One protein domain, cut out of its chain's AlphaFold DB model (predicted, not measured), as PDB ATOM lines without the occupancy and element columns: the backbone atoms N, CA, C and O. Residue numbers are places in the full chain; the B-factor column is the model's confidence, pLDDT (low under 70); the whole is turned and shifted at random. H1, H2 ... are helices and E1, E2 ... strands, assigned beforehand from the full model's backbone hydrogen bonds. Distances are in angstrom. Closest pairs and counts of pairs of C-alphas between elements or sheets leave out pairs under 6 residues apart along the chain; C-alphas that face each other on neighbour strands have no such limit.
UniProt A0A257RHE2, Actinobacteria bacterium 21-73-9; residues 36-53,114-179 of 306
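Overview. This is residues 36 to 53 and 114 to 179 of the 306 residues of a protein of Actinobacteria bacterium 21-73-9 (UniProt A0A257RHE2). A short helix, H1, sits in the middle, with a two-strand antiparallel ribbon, E1 and E2, on one side and helices H3 and H4 on the other; tiny H2 lies farthest out. The printed part has 84 residues, with four named helices and two named strands in the order H1 E1 E2 H2 H3 H4, and its class is mixed, helices and strands. The whole is compact, with a radius of gyration of the C-alphas of 12.5 A and spans of 33 by 27 by 19 A.

Along the chain. H1, residues 36 to 42, begins at C-alpha (10.322, -38.185, -30.581). E1 is residues 48 to 52, E2 119 to 123, H2 130 to 133. H3, residues 143 to 155, is 18.2 A long; H4, residues 166 to 177, 16.7 A, ends at C-alpha (13.985, -42.457, -18.373).

Arrangement. H4 touches H1 with its residues 172 to 176 alone, closest C-alphas Ile 39 and Val 176, 6.6 A, at a shallow tilt of 30 degrees, the same way, and H3 only just touches H1, with 3 pairs of C-alphas within 8 A, through its residues 145 to 149 alone, closest C-alphas Asp 37 and Leu 145, 7.2 A; of these, H1 also stands beside E1 in the chain. Its closest C-alphas to E1 are Ala 41 and Glu 49, 5.1 A. Across E1 and E2, N 49 and O 122 are 2.8 A apart, within hydrogen-bond range. H2 is apart from H1, H3 and H4. In H1, H3 and H4 every O i to N i+4 pair is within range; H2 is too short for one.

Size, cuts and confidence. The C-alphas farthest apart, Thr 127 and Gly 166, are 34.7 A apart. Residues 54 to 113 are not printed, a 16.0 A gap between C-alphas 53 and 114. No printed residue has pLDDT under 70.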
ATOM      1  N   GLU A  36      11.204 -37.023 -30.405       93.31
ATOM      2  CA  GLU A  36      10.322 -38.185 -30.581       93.31
ATOM      3  C   GLU A  36      10.976 -39.318 -31.389       93.31
ATOM      4  O   GLU A  36      10.974 -40.459 -30.927       93.31
ATOM      5  N   ASP A  37      11.615 -39.008 -32.526       94.56
ATOM      6  CA  ASP A  37      12.342 -39.980 -33.352       94.56
ATOM      7  C   ASP A  37      13.467 -40.638 -32.544       94.56
ATOM      8  O   ASP A  37      13.625 -41.861 -32.550       94.56
ATOM      9  N   GLN A  38      14.249 -39.822 -31.822       95.25
ATOM     10  CA  GLN A  38      15.355 -40.304 -30.995       95.25
ATOM     11  C   GLN A  38      14.840 -41.266 -29.922       95.25
ATOM     12  O   GLN A  38      15.344 -42.384 -29.808       95.25
ATOM     13  N   ILE A  39      13.826 -40.855 -29.155       96.38
ATOM     14  CA  ILE A  39      13.319 -41.661 -28.047       96.38
ATOM     15  C   ILE A  39      12.668 -42.951 -28.559       96.38
ATOM     16  O   ILE A  39      12.928 -44.017 -28.004       96.38
ATOM     17  N   LEU A  40      11.871 -42.909 -29.631       97.25
ATOM     18  CA  LEU A  40      11.254 -44.119 -30.192       97.25
ATOM     19  C   LEU A  40      12.294 -45.098 -30.760       97.25
ATOM     20  O   LEU A  40      12.103 -46.315 -30.664       97.25
ATOM     21  N   ALA A  41      13.405 -44.598 -31.308       96.75
ATOM     22  CA  ALA A  41      14.529 -45.436 -31.726       96.75
ATOM     23  C   ALA A  41      15.247 -46.061 -30.524       96.75
ATOM     24  O   ALA A  41      15.489 -47.270 -30.522       96.75
ATOM     25  N   GLU A  42      15.531 -45.279 -29.476       95.62
ATOM     26  CA  GLU A  42      16.131 -45.780 -28.231       95.62
ATOM     27  C   GLU A  42      15.235 -46.835 -27.557       95.62
ATOM     28  O   GLU A  42      15.729 -47.871 -27.113       95.62
ATOM     29  N   LEU A  43      13.914 -46.626 -27.559       97.31
ATOM     30  CA  LEU A  43      12.905 -47.552 -27.035       97.31
ATOM     31  C   LEU A  43      12.609 -48.754 -27.949       97.31
ATOM     32  O   LEU A  43      11.812 -49.615 -27.573       97.31
ATOM     33  N   ARG A  44      13.285 -48.853 -29.102       97.06
ATOM     34  CA  ARG A  44      13.200 -49.949 -30.086       97.06
ATOM     35  C   ARG A  44      11.883 -50.064 -30.861       97.06
ATOM     36  O   ARG A  44      11.698 -51.072 -31.543       97.06
ATOM     37  N   TYR A  45      11.037 -49.035 -30.845       97.94
ATOM     38  CA  TYR A  45       9.811 -48.975 -31.656       97.94
ATOM     39  C   TYR A  45      10.081 -48.653 -33.133       97.94
ATOM     40  O   TYR A  45       9.250 -48.956 -33.986       97.94
ATOM     41  N   LEU A  46      11.240 -48.066 -33.457       97.75
ATOM     42  CA  LEU A  46      11.650 -47.787 -34.836       97.75
ATOM     43  C   LEU A  46      12.587 -48.873 -35.406       97.75
ATOM     44  O   LEU A  46      13.383 -49.468 -34.669       97.75
ATOM     45  N   PRO A  47      12.566 -49.102 -36.736       97.69
ATOM     46  CA  PRO A  47      13.497 -50.001 -37.428       97.69
ATOM     47  C   PRO A  47      14.890 -49.387 -37.641       97.69
ATOM     48  O   PRO A  47      15.779 -50.023 -38.213       97.69
ATOM     49  N   VAL A  48      15.077 -48.147 -37.195       97.25
ATOM     50  CA  VAL A  48      16.357 -47.449 -37.139       97.25
ATOM     51  C   VAL A  48      16.820 -47.329 -35.693       97.25
ATOM     52  O   VAL A  48      16.011 -47.340 -34.765       97.25
ATOM     53  N   GLU A  49      18.125 -47.225 -35.498       96.06
ATOM     54  CA  GLU A  49      18.740 -46.888 -34.220       96.06
ATOM     55  C   GLU A  49      19.319 -45.478 -34.292       96.06
ATOM     56  O   GLU A  49      19.740 -45.016 -35.354       96.06
ATOM     57  N   PHE A  50      19.329 -44.791 -33.155       94.88
ATOM     58  CA  PHE A  50      19.960 -43.490 -33.028       94.88
ATOM     59  C   PHE A  50      21.430 -43.652 -32.618       94.88
ATOM     60  O   PHE A  50      21.732 -44.210 -31.562       94.88
ATOM     61  N   VAL A  51      22.340 -43.124 -33.436       93.31
ATOM     62  CA  VAL A  51      23.790 -43.112 -33.212       93.31
ATOM     63  C   VAL A  51      24.221 -41.699 -32.798       93.31
ATOM     64  O   VAL A  51      24.197 -40.780 -33.620       93.31
ATOM     65  N   PRO A  52      24.628 -41.484 -31.538       90.69
ATOM     66  CA  PRO A  52      25.031 -40.172 -31.038       90.69
ATOM     67  C   PRO A  52      26.339 -39.688 -31.668       90.69
ATOM     68  O   PRO A  52      27.295 -40.450 -31.808       90.69
ATOM     69  N   ALA A  53      26.426 -38.394 -31.969       87.12
ATOM     70  CA  ALA A  53      27.652 -37.778 -32.465       87.12
ATOM     71  C   ALA A  53      28.780 -37.917 -31.424       87.12
ATOM     72  O   ALA A  53      28.589 -37.612 -30.245       87.12
ATOM     73  N   ALA A 114      16.030 -38.613 -22.087       90.06
ATOM     74  CA  ALA A 114      15.009 -37.728 -22.646       90.06
ATOM     75  C   ALA A 114      15.580 -36.407 -23.197       90.06
ATOM     76  O   ALA A 114      14.824 -35.543 -23.635       90.06
ATOM     77  N   MET A 115      16.899 -36.205 -23.159       89.56
ATOM     78  CA  MET A 115      17.535 -35.020 -23.725       89.56
ATOM     79  C   MET A 115      17.852 -35.242 -25.208       89.56
ATOM     80  O   MET A 115      18.428 -36.263 -25.592       89.56
ATOM     81  N   MET A 116      17.533 -34.246 -26.040       90.31
ATOM     82  CA  MET A 116      17.908 -34.253 -27.454       90.31
ATOM     83  C   MET A 116      19.428 -34.264 -27.612       90.31
ATOM     84  O   MET A 116      20.148 -33.484 -26.981       90.31
ATOM     85  N   ARG A 117      19.916 -35.147 -28.484       90.50
ATOM     86  CA  ARG A 117      21.340 -35.338 -28.756       90.50
ATOM     87  C   ARG A 117      21.609 -35.144 -30.239       90.50
ATOM     88  O   ARG A 117      20.814 -35.513 -31.095       90.50
ATOM     89  N   ARG A 118      22.781 -34.593 -30.553       88.69
ATOM     90  CA  ARG A 118      23.299 -34.628 -31.925       88.69
ATOM     91  C   ARG A 118      23.621 -36.074 -32.292       88.69
ATOM     92  O   ARG A 118      24.139 -36.810 -31.452       88.69
ATOM     93  N   GLY A 119      23.358 -36.463 -33.533       90.94
ATOM     94  CA  GLY A 119      23.601 -37.819 -34.007       90.94
ATOM     95  C   GLY A 119      23.070 -38.061 -35.412       90.94
ATOM     96  O   GLY A 119      22.804 -37.118 -36.158       90.94
ATOM     97  N   SER A 120      22.912 -39.332 -35.751       93.00
ATOM     98  CA  SER A 120      22.339 -39.816 -37.007       93.00
ATOM     99  C   SER A 120      21.505 -41.067 -36.754       93.00
ATOM    100  O   SER A 120      21.666 -41.717 -35.727       93.00
ATOM    101  N   PHE A 121      20.651 -41.439 -37.704       95.12
ATOM    102  CA  PHE A 121      19.915 -42.701 -37.655       95.12
ATOM    103  C   PHE A 121      20.515 -43.715 -38.627       95.12
ATOM    104  O   PHE A 121      20.793 -43.375 -39.779       95.12
ATOM    105  N   THR A 122      20.681 -44.957 -38.180       95.56
ATOM    106  CA  THR A 122      21.148 -46.086 -39.000       95.56
ATOM    107  C   THR A 122      20.103 -47.197 -39.002       95.56
ATOM    108  O   THR A 122      19.360 -47.377 -38.040       95.56
ATOM    109  N   TRP A 123      19.996 -47.946 -40.099       97.44
ATOM    110  CA  TRP A 123      19.061 -49.071 -40.177       97.44
ATOM    111  C   TRP A 123      19.522 -50.219 -39.278       97.44
ATOM    112  O   TRP A 123      20.594 -50.775 -39.502       97.44
ATOM    113  N   ARG A 124      18.670 -50.641 -38.335       97.19
ATOM    114  CA  ARG A 124      18.904 -51.843 -37.506       97.19
ATOM    115  C   ARG A 124      18.821 -53.122 -38.335       97.19
ATOM    116  O   ARG A 124      19.438 -54.131 -38.017       97.19
ATOM    117  N   PHE A 125      18.013 -53.073 -39.392       97.12
ATOM    118  CA  PHE A 125      17.604 -54.218 -40.192       97.12
ATOM    119  C   PHE A 125      17.905 -53.957 -41.677       97.12
ATOM    120  O   PHE A 125      17.013 -53.565 -42.436       97.12
ATOM    121  N   PRO A 126      19.164 -54.126 -42.118       94.06
ATOM    122  CA  PRO A 126      19.584 -53.764 -43.476       94.06
ATOM    123  C   PRO A 126      18.842 -54.549 -44.570       94.06
ATOM    124  O   PRO A 126      18.636 -54.027 -45.669       94.06
ATOM    125  N   THR A 127      18.393 -55.761 -44.241       95.94
ATOM    126  CA  THR A 127      17.635 -56.687 -45.093       95.94
ATOM    127  C   THR A 127      16.172 -56.295 -45.300       95.94
ATOM    128  O   THR A 127      15.497 -56.935 -46.100       95.94
ATOM    129  N   LEU A 128      15.666 -55.247 -44.633       96.62
ATOM    130  CA  LEU A 128      14.333 -54.730 -44.950       96.62
ATOM    131  C   LEU A 128      14.278 -54.227 -46.409       96.62
ATOM    132  O   LEU A 128      15.235 -53.586 -46.870       96.62
ATOM    133  N   PRO A 129      13.160 -54.460 -47.125       95.94
ATOM    134  CA  PRO A 129      12.970 -54.034 -48.509       95.94
ATOM    135  C   PRO A 129      13.230 -52.540 -48.728       95.94
ATOM    136  O   PRO A 129      12.854 -51.694 -47.913       95.94
ATOM    137  N   ALA A 130      13.820 -52.181 -49.870       95.69
ATOM    138  CA  ALA A 130      14.033 -50.778 -50.241       95.69
ATOM    139  C   ALA A 130      12.710 -49.997 -50.349       95.69
ATOM    140  O   ALA A 130      12.634 -48.842 -49.928       95.69
ATOM    141  N   SER A 131      11.654 -50.658 -50.838       94.06
ATOM    142  CA  SER A 131      10.301 -50.107 -50.905       94.06
ATOM    143  C   SER A 131       9.769 -49.701 -49.533       94.06
ATOM    144  O   SER A 131       9.075 -48.697 -49.432       94.06
ATOM    145  N   PHE A 132      10.139 -50.407 -48.473       96.88
ATOM    146  CA  PHE A 132       9.818 -50.010 -47.112       96.88
ATOM    147  C   PHE A 132      10.728 -48.879 -46.623       96.88
ATOM    148  O   PHE A 132      10.239 -47.854 -46.149       96.88
ATOM    149  N   LYS A 133      12.050 -49.034 -46.787       96.94
ATOM    150  CA  LYS A 133      13.054 -48.092 -46.266       96.94
ATOM    151  C   LYS A 133      12.880 -46.663 -46.790       96.94
ATOM    152  O   LYS A 133      13.132 -45.718 -46.050       96.94
ATOM    153  N   ARG A 134      12.384 -46.491 -48.021       96.56
ATOM    154  CA  ARG A 134      12.106 -45.169 -48.618       96.56
ATOM    155  C   ARG A 134      11.077 -44.332 -47.844       96.56
ATOM    156  O   ARG A 134      10.976 -43.135 -48.076       96.56
ATOM    157  N   ASN A 135      10.301 -44.961 -46.960       96.88
ATOM    158  CA  ASN A 135       9.298 -44.285 -46.143       96.88
ATOM    159  C   ASN A 135       9.882 -43.652 -44.869       96.88
ATOM    160  O   ASN A 135       9.131 -43.046 -44.112       96.88
ATOM    161  N   TRP A 136      11.183 -43.804 -44.599       96.50
ATOM    162  CA  TRP A 136      11.842 -43.146 -43.471       96.50
ATOM    163  C   TRP A 136      12.483 -41.837 -43.920       96.50
ATOM    164  O   TRP A 136      13.307 -41.822 -44.834       96.50
ATOM    165  N   SER A 137      12.150 -40.749 -43.233       93.19
ATOM    166  CA  SER A 137      12.861 -39.481 -43.350       93.19
ATOM    167  C   SER A 137      12.923 -38.823 -41.977       93.19
ATOM    168  O   SER A 137      11.914 -38.713 -41.284       93.19
ATOM    169  N   VAL A 138      14.130 -38.449 -41.559       90.00
ATOM    170  CA  VAL A 138      14.384 -37.932 -40.210       90.00
ATOM    171  C   VAL A 138      13.682 -36.589 -40.029       90.00
ATOM    172  O   VAL A 138      13.802 -35.700 -40.873       90.00
ATOM    173  N   GLY A 139      12.987 -36.424 -38.904       86.06
ATOM    174  CA  GLY A 139      12.330 -35.173 -38.541       86.06
ATOM    175  C   GLY A 139      11.095 -34.820 -39.371       86.06
ATOM    176  O   GLY A 139      10.688 -33.653 -39.384       86.06
ATOM    177  N   THR A 140      10.485 -35.801 -40.038       90.31
ATOM    178  CA  THR A 140       9.202 -35.648 -40.737       90.31
ATOM    179  C   THR A 140       8.144 -36.596 -40.180       90.31
ATOM    180  O   THR A 140       8.462 -37.672 -39.674       90.31
ATOM    181  N   ASP A 141       6.870 -36.224 -40.337       90.88
ATOM    182  CA  ASP A 141       5.725 -37.066 -39.973       90.88
ATOM    183  C   ASP A 141       5.514 -38.162 -41.027       90.88
ATOM    184  O   ASP A 141       4.613 -38.107 -41.864       90.88
ATOM    185  N   ASN A 142       6.412 -39.144 -41.034       95.44
ATOM    186  CA  ASN A 142       6.384 -40.247 -41.983       95.44
ATOM    187  C   ASN A 142       5.618 -41.467 -41.438       95.44
ATOM    188  O   ASN A 142       5.355 -41.596 -40.242       95.44
ATOM    189  N   VAL A 143       5.250 -42.398 -42.323       98.06
ATOM    190  CA  VAL A 143       4.414 -43.550 -41.942       98.06
ATOM    191  C   VAL A 143       5.117 -44.532 -40.994       98.06
ATOM    192  O   VAL A 143       4.448 -45.184 -40.197       98.06
ATOM    193  N   ILE A 144       6.453 -44.601 -41.014       98.38
ATOM    194  CA  ILE A 144       7.229 -45.406 -40.056       98.38
ATOM    195  C   ILE A 144       7.122 -44.815 -38.653       98.38
ATOM    196  O   ILE A 144       6.852 -45.559 -37.708       98.38
ATOM    197  N   LEU A 145       7.243 -43.492 -38.524       97.75
ATOM    198  CA  LEU A 145       7.003 -42.799 -37.260       97.75
ATOM    199  C   LEU A 145       5.556 -42.994 -36.784       97.75
ATOM    200  O   LEU A 145       5.337 -43.355 -35.629       97.75
ATOM    201  N   ARG A 146       4.572 -42.843 -37.679       98.31
ATOM    202  CA  ARG A 146       3.152 -43.062 -37.359       98.31
ATOM    203  C   ARG A 146       2.889 -44.471 -36.821       98.31
ATOM    204  O   ARG A 146       2.235 -44.610 -35.792       98.31
ATOM    205  N   GLY A 147       3.404 -45.509 -37.484       98.44
ATOM    206  CA  GLY A 147       3.262 -46.897 -37.030       98.44
ATOM    207  C   GLY A 147       3.909 -47.139 -35.663       98.44
ATOM    208  O   GLY A 147       3.299 -47.758 -34.791       98.44
ATOM    209  N   ALA A 148       5.100 -46.575 -35.435       98.31
ATOM    210  CA  ALA A 148       5.784 -46.644 -34.146       98.31
ATOM    211  C   ALA A 148       4.994 -45.952 -33.024       98.31
ATOM    212  O   ALA A 148       4.864 -46.519 -31.939       98.31
ATOM    213  N   LEU A 149       4.416 -44.776 -33.288       98.31
ATOM    214  CA  LEU A 149       3.553 -44.066 -32.340       98.31
ATOM    215  C   LEU A 149       2.288 -44.861 -32.018       98.31
ATOM    216  O   LEU A 149       1.962 -45.017 -30.846       98.31
ATOM    217  N   MET A 150       1.612 -45.409 -33.032       98.69
ATOM    218  CA  MET A 150       0.434 -46.260 -32.830       98.69
ATOM    219  C   MET A 150       0.766 -47.467 -31.954       98.69
ATOM    220  O   MET A 150       0.002 -47.802 -31.049       98.69
ATOM    221  N   ARG A 151       1.919 -48.101 -32.193       98.25
ATOM    222  CA  ARG A 151       2.347 -49.255 -31.405       98.25
ATOM    223  C   ARG A 151       2.696 -48.870 -29.968       98.25
ATOM    224  O   ARG A 151       2.215 -49.517 -29.045       98.25
ATOM    225  N   PHE A 152       3.458 -47.793 -29.778       98.31
ATOM    226  CA  PHE A 152       3.776 -47.255 -28.454       98.31
ATOM    227  C   PHE A 152       2.509 -46.909 -27.667       98.31
ATOM    228  O   PHE A 152       2.366 -47.291 -26.512       98.31
ATOM    229  N   GLN A 153       1.555 -46.225 -28.300       98.44
ATOM    230  CA  GLN A 153       0.279 -45.883 -27.679       98.44
ATOM    231  C   GLN A 153      -0.457 -47.136 -27.198       98.44
ATOM    232  O   GLN A 153      -0.847 -47.195 -26.035       98.44
ATOM    233  N   MET A 154      -0.564 -48.164 -28.041       96.88
ATOM    234  CA  MET A 154      -1.212 -49.426 -27.670       96.88
ATOM    235  C   MET A 154      -0.511 -50.148 -26.524       96.88
ATOM    236  O   MET A 154      -1.178 -50.566 -25.579       96.88
ATOM    237  N   ASP A 155       0.817 -50.267 -26.580       96.56
ATOM    238  CA  ASP A 155       1.613 -50.949 -25.553       96.56
ATOM    239  C   ASP A 155       1.503 -50.241 -24.183       96.56
ATOM    240  O   ASP A 155       1.689 -50.861 -23.136       96.56
ATOM    241  N   HIS A 156       1.141 -48.953 -24.181       97.06
ATOM    242  CA  HIS A 156       0.937 -48.131 -22.988       97.06
ATOM    243  C   HIS A 156      -0.544 -47.843 -22.666       97.06
ATOM    244  O   HIS A 156      -0.833 -46.984 -21.830       97.06
ATOM    245  N   GLY A 157      -1.490 -48.554 -23.292       96.75
ATOM    246  CA  GLY A 157      -2.924 -48.446 -22.991       96.75
ATOM    247  C   GLY A 157      -3.588 -47.141 -23.449       96.75
ATOM    248  O   GLY A 157      -4.657 -46.784 -22.956       96.75
ATOM    249  N   LEU A 158      -2.960 -46.417 -24.375       97.56
ATOM    250  CA  LEU A 158      -3.524 -45.242 -25.032       97.56
ATOM    251  C   LEU A 158      -4.293 -45.632 -26.298       97.56
ATOM    252  O   LEU A 158      -4.064 -46.676 -26.909       97.56
ATOM    253  N   ILE A 159      -5.166 -44.730 -26.747       96.12
ATOM    254  CA  ILE A 159      -5.776 -44.828 -28.074       96.12
ATOM    255  C   ILE A 159      -4.688 -44.613 -29.135       96.12
ATOM    256  O   ILE A 159      -3.962 -43.619 -29.100       96.12
ATOM    257  N   ALA A 160      -4.601 -45.531 -30.097       97.50
ATOM    258  CA  ALA A 160      -3.606 -45.530 -31.169       97.50
ATOM    259  C   ALA A 160      -3.908 -44.496 -32.267       97.50
ATOM    260  O   ALA A 160      -4.301 -44.842 -33.382       97.50
ATOM    261  N   THR A 161      -3.741 -43.212 -31.966       96.31
ATOM    262  CA  THR A 161      -3.958 -42.125 -32.933       96.31
ATOM    263  C   THR A 161      -2.848 -42.044 -33.984       96.31
ATOM    264  O   THR A 161      -3.083 -41.573 -35.099       96.31
ATOM    265  N   GLY A 162      -1.638 -42.503 -33.646       95.94
ATOM    266  CA  GLY A 162      -0.442 -42.353 -34.477       95.94
ATOM    267  C   GLY A 162       0.096 -40.926 -34.547       95.94
ATOM    268  O   GLY A 162       0.977 -40.653 -35.361       95.94
ATOM    269  N   SER A 163      -0.417 -40.037 -33.697       94.88
ATOM    270  CA  SER A 163      -0.002 -38.643 -33.576       94.88
ATOM    271  C   SER A 163       0.584 -38.391 -32.192       94.88
ATOM    272  O   SER A 163       0.109 -38.944 -31.201       94.88
ATOM    273  N   MET A 164       1.593 -37.523 -32.113       93.88
ATOM    274  CA  MET A 164       2.160 -37.102 -30.835       93.88
ATOM    275  C   MET A 164       1.232 -36.100 -30.138       93.88
ATOM    276  O   MET A 164       1.044 -34.982 -30.619       93.88
ATOM    277  N   ASP A 165       0.689 -36.478 -28.983       92.12
ATOM    278  CA  ASP A 165      -0.059 -35.594 -28.084       92.12
ATOM    279  C   ASP A 165       0.614 -35.493 -26.703       92.12
ATOM    280  O   ASP A 165       1.632 -36.132 -26.431       92.12
ATOM    281  N   GLY A 166       0.063 -34.670 -25.805       94.50
ATOM    282  CA  GLY A 166       0.654 -34.455 -24.479       94.50
ATOM    283  C   GLY A 166       0.681 -35.710 -23.596       94.50
ATOM    284  O   GLY A 166       1.596 -35.868 -22.784       94.50
ATOM    285  N   ALA A 167      -0.290 -36.617 -23.748       96.25
ATOM    286  CA  ALA A 167      -0.337 -37.864 -22.983       96.25
ATOM    287  C   ALA A 167       0.724 -38.858 -23.476       96.25
ATOM    288  O   ALA A 167       1.478 -39.404 -22.667       96.25
ATOM    289  N   THR A 168       0.820 -39.015 -24.797       97.31
ATOM    290  CA  THR A 168       1.836 -39.819 -25.483       97.31
ATOM    291  C   THR A 168       3.228 -39.301 -25.143       97.31
ATOM    292  O   THR A 168       4.077 -40.080 -24.719       97.31
ATOM    293  N   TRP A 169       3.451 -37.985 -25.224       97.06
ATOM    294  CA  TRP A 169       4.738 -37.364 -24.909       97.06
ATOM    295  C   TRP A 169       5.190 -37.625 -23.470       97.06
ATOM    296  O   TRP A 169       6.329 -38.033 -23.233       97.06
ATOM    297  N   ARG A 170       4.289 -37.427 -22.498       97.12
ATOM    298  CA  ARG A 170       4.581 -37.673 -21.080       97.12
ATOM    299  C   ARG A 170       5.016 -39.120 -20.849       97.12
ATOM    300  O   ARG A 170       6.049 -39.341 -20.218       97.12
ATOM    301  N   LEU A 171       4.263 -40.083 -21.385       97.88
ATOM    302  CA  LEU A 171       4.592 -41.506 -21.263       97.88
ATOM    303  C   LEU A 171       5.892 -41.854 -21.991       97.88
ATOM    304  O   LEU A 171       6.680 -42.640 -21.472       97.88
ATOM    305  N   LEU A 172       6.159 -41.253 -23.151       97.19
ATOM    306  CA  LEU A 172       7.382 -41.482 -23.918       97.19
ATOM    307  C   LEU A 172       8.631 -41.072 -23.118       97.19
ATOM    308  O   LEU A 172       9.577 -41.855 -22.983       97.19
ATOM    309  N   VAL A 173       8.598 -39.880 -22.515       96.69
ATOM    310  CA  VAL A 173       9.671 -39.361 -21.651       96.69
ATOM    311  C   VAL A 173       9.843 -40.204 -20.382       96.69
ATOM    312  O   VAL A 173      10.972 -40.507 -19.991       96.69
ATOM    313  N   GLU A 174       8.748 -40.612 -19.738       96.88
ATOM    314  CA  GLU A 174       8.803 -41.494 -18.564       96.88
ATOM    315  C   GLU A 174       9.437 -42.848 -18.911       96.88
ATOM    316  O   GLU A 174      10.341 -43.320 -18.218       96.88
ATOM    317  N   THR A 175       9.017 -43.443 -20.027       97.56
ATOM    318  CA  THR A 175       9.439 -44.779 -20.470       97.56
ATOM    319  C   THR A 175      10.927 -44.824 -20.798       97.56
ATOM    320  O   THR A 175      11.624 -45.753 -20.371       97.56
ATOM    321  N   VAL A 176      11.450 -43.805 -21.491       96.50
ATOM    322  CA  VAL A 176      12.882 -43.744 -21.829       96.50
ATOM    323  C   VAL A 176      13.755 -43.495 -20.604       96.50
ATOM    324  O   VAL A 176      14.798 -44.134 -20.449       96.50
ATOM    325  N   ARG A 177      13.300 -42.659 -19.661       96.06
ATOM    326  CA  ARG A 177      13.985 -42.457 -18.373       96.06
ATOM    327  C   ARG A 177      13.985 -43.719 -17.516       96.06
ATOM    328  O   ARG A 177      14.996 -44.019 -16.882       96.06
ATOM    329  N   ALA A 178      12.897 -44.486 -17.557       96.50
ATOM    330  CA  ALA A 178      12.780 -45.783 -16.897       96.50
ATOM    331  C   ALA A 178      13.505 -46.928 -17.636       96.50
ATOM    332  O   ALA A 178      13.572 -48.034 -17.101       96.50
ATOM    333  N   ARG A 179      14.046 -46.690 -18.841       95.12
ATOM    334  CA  ARG A 179      14.701 -47.700 -19.699       95.12
ATOM    335  C   ARG A 179      13.820 -48.921 -19.990       95.12
ATOM    336  O   ARG A 179      14.305 -50.051 -20.055       95.12
TER     337      ARG A 179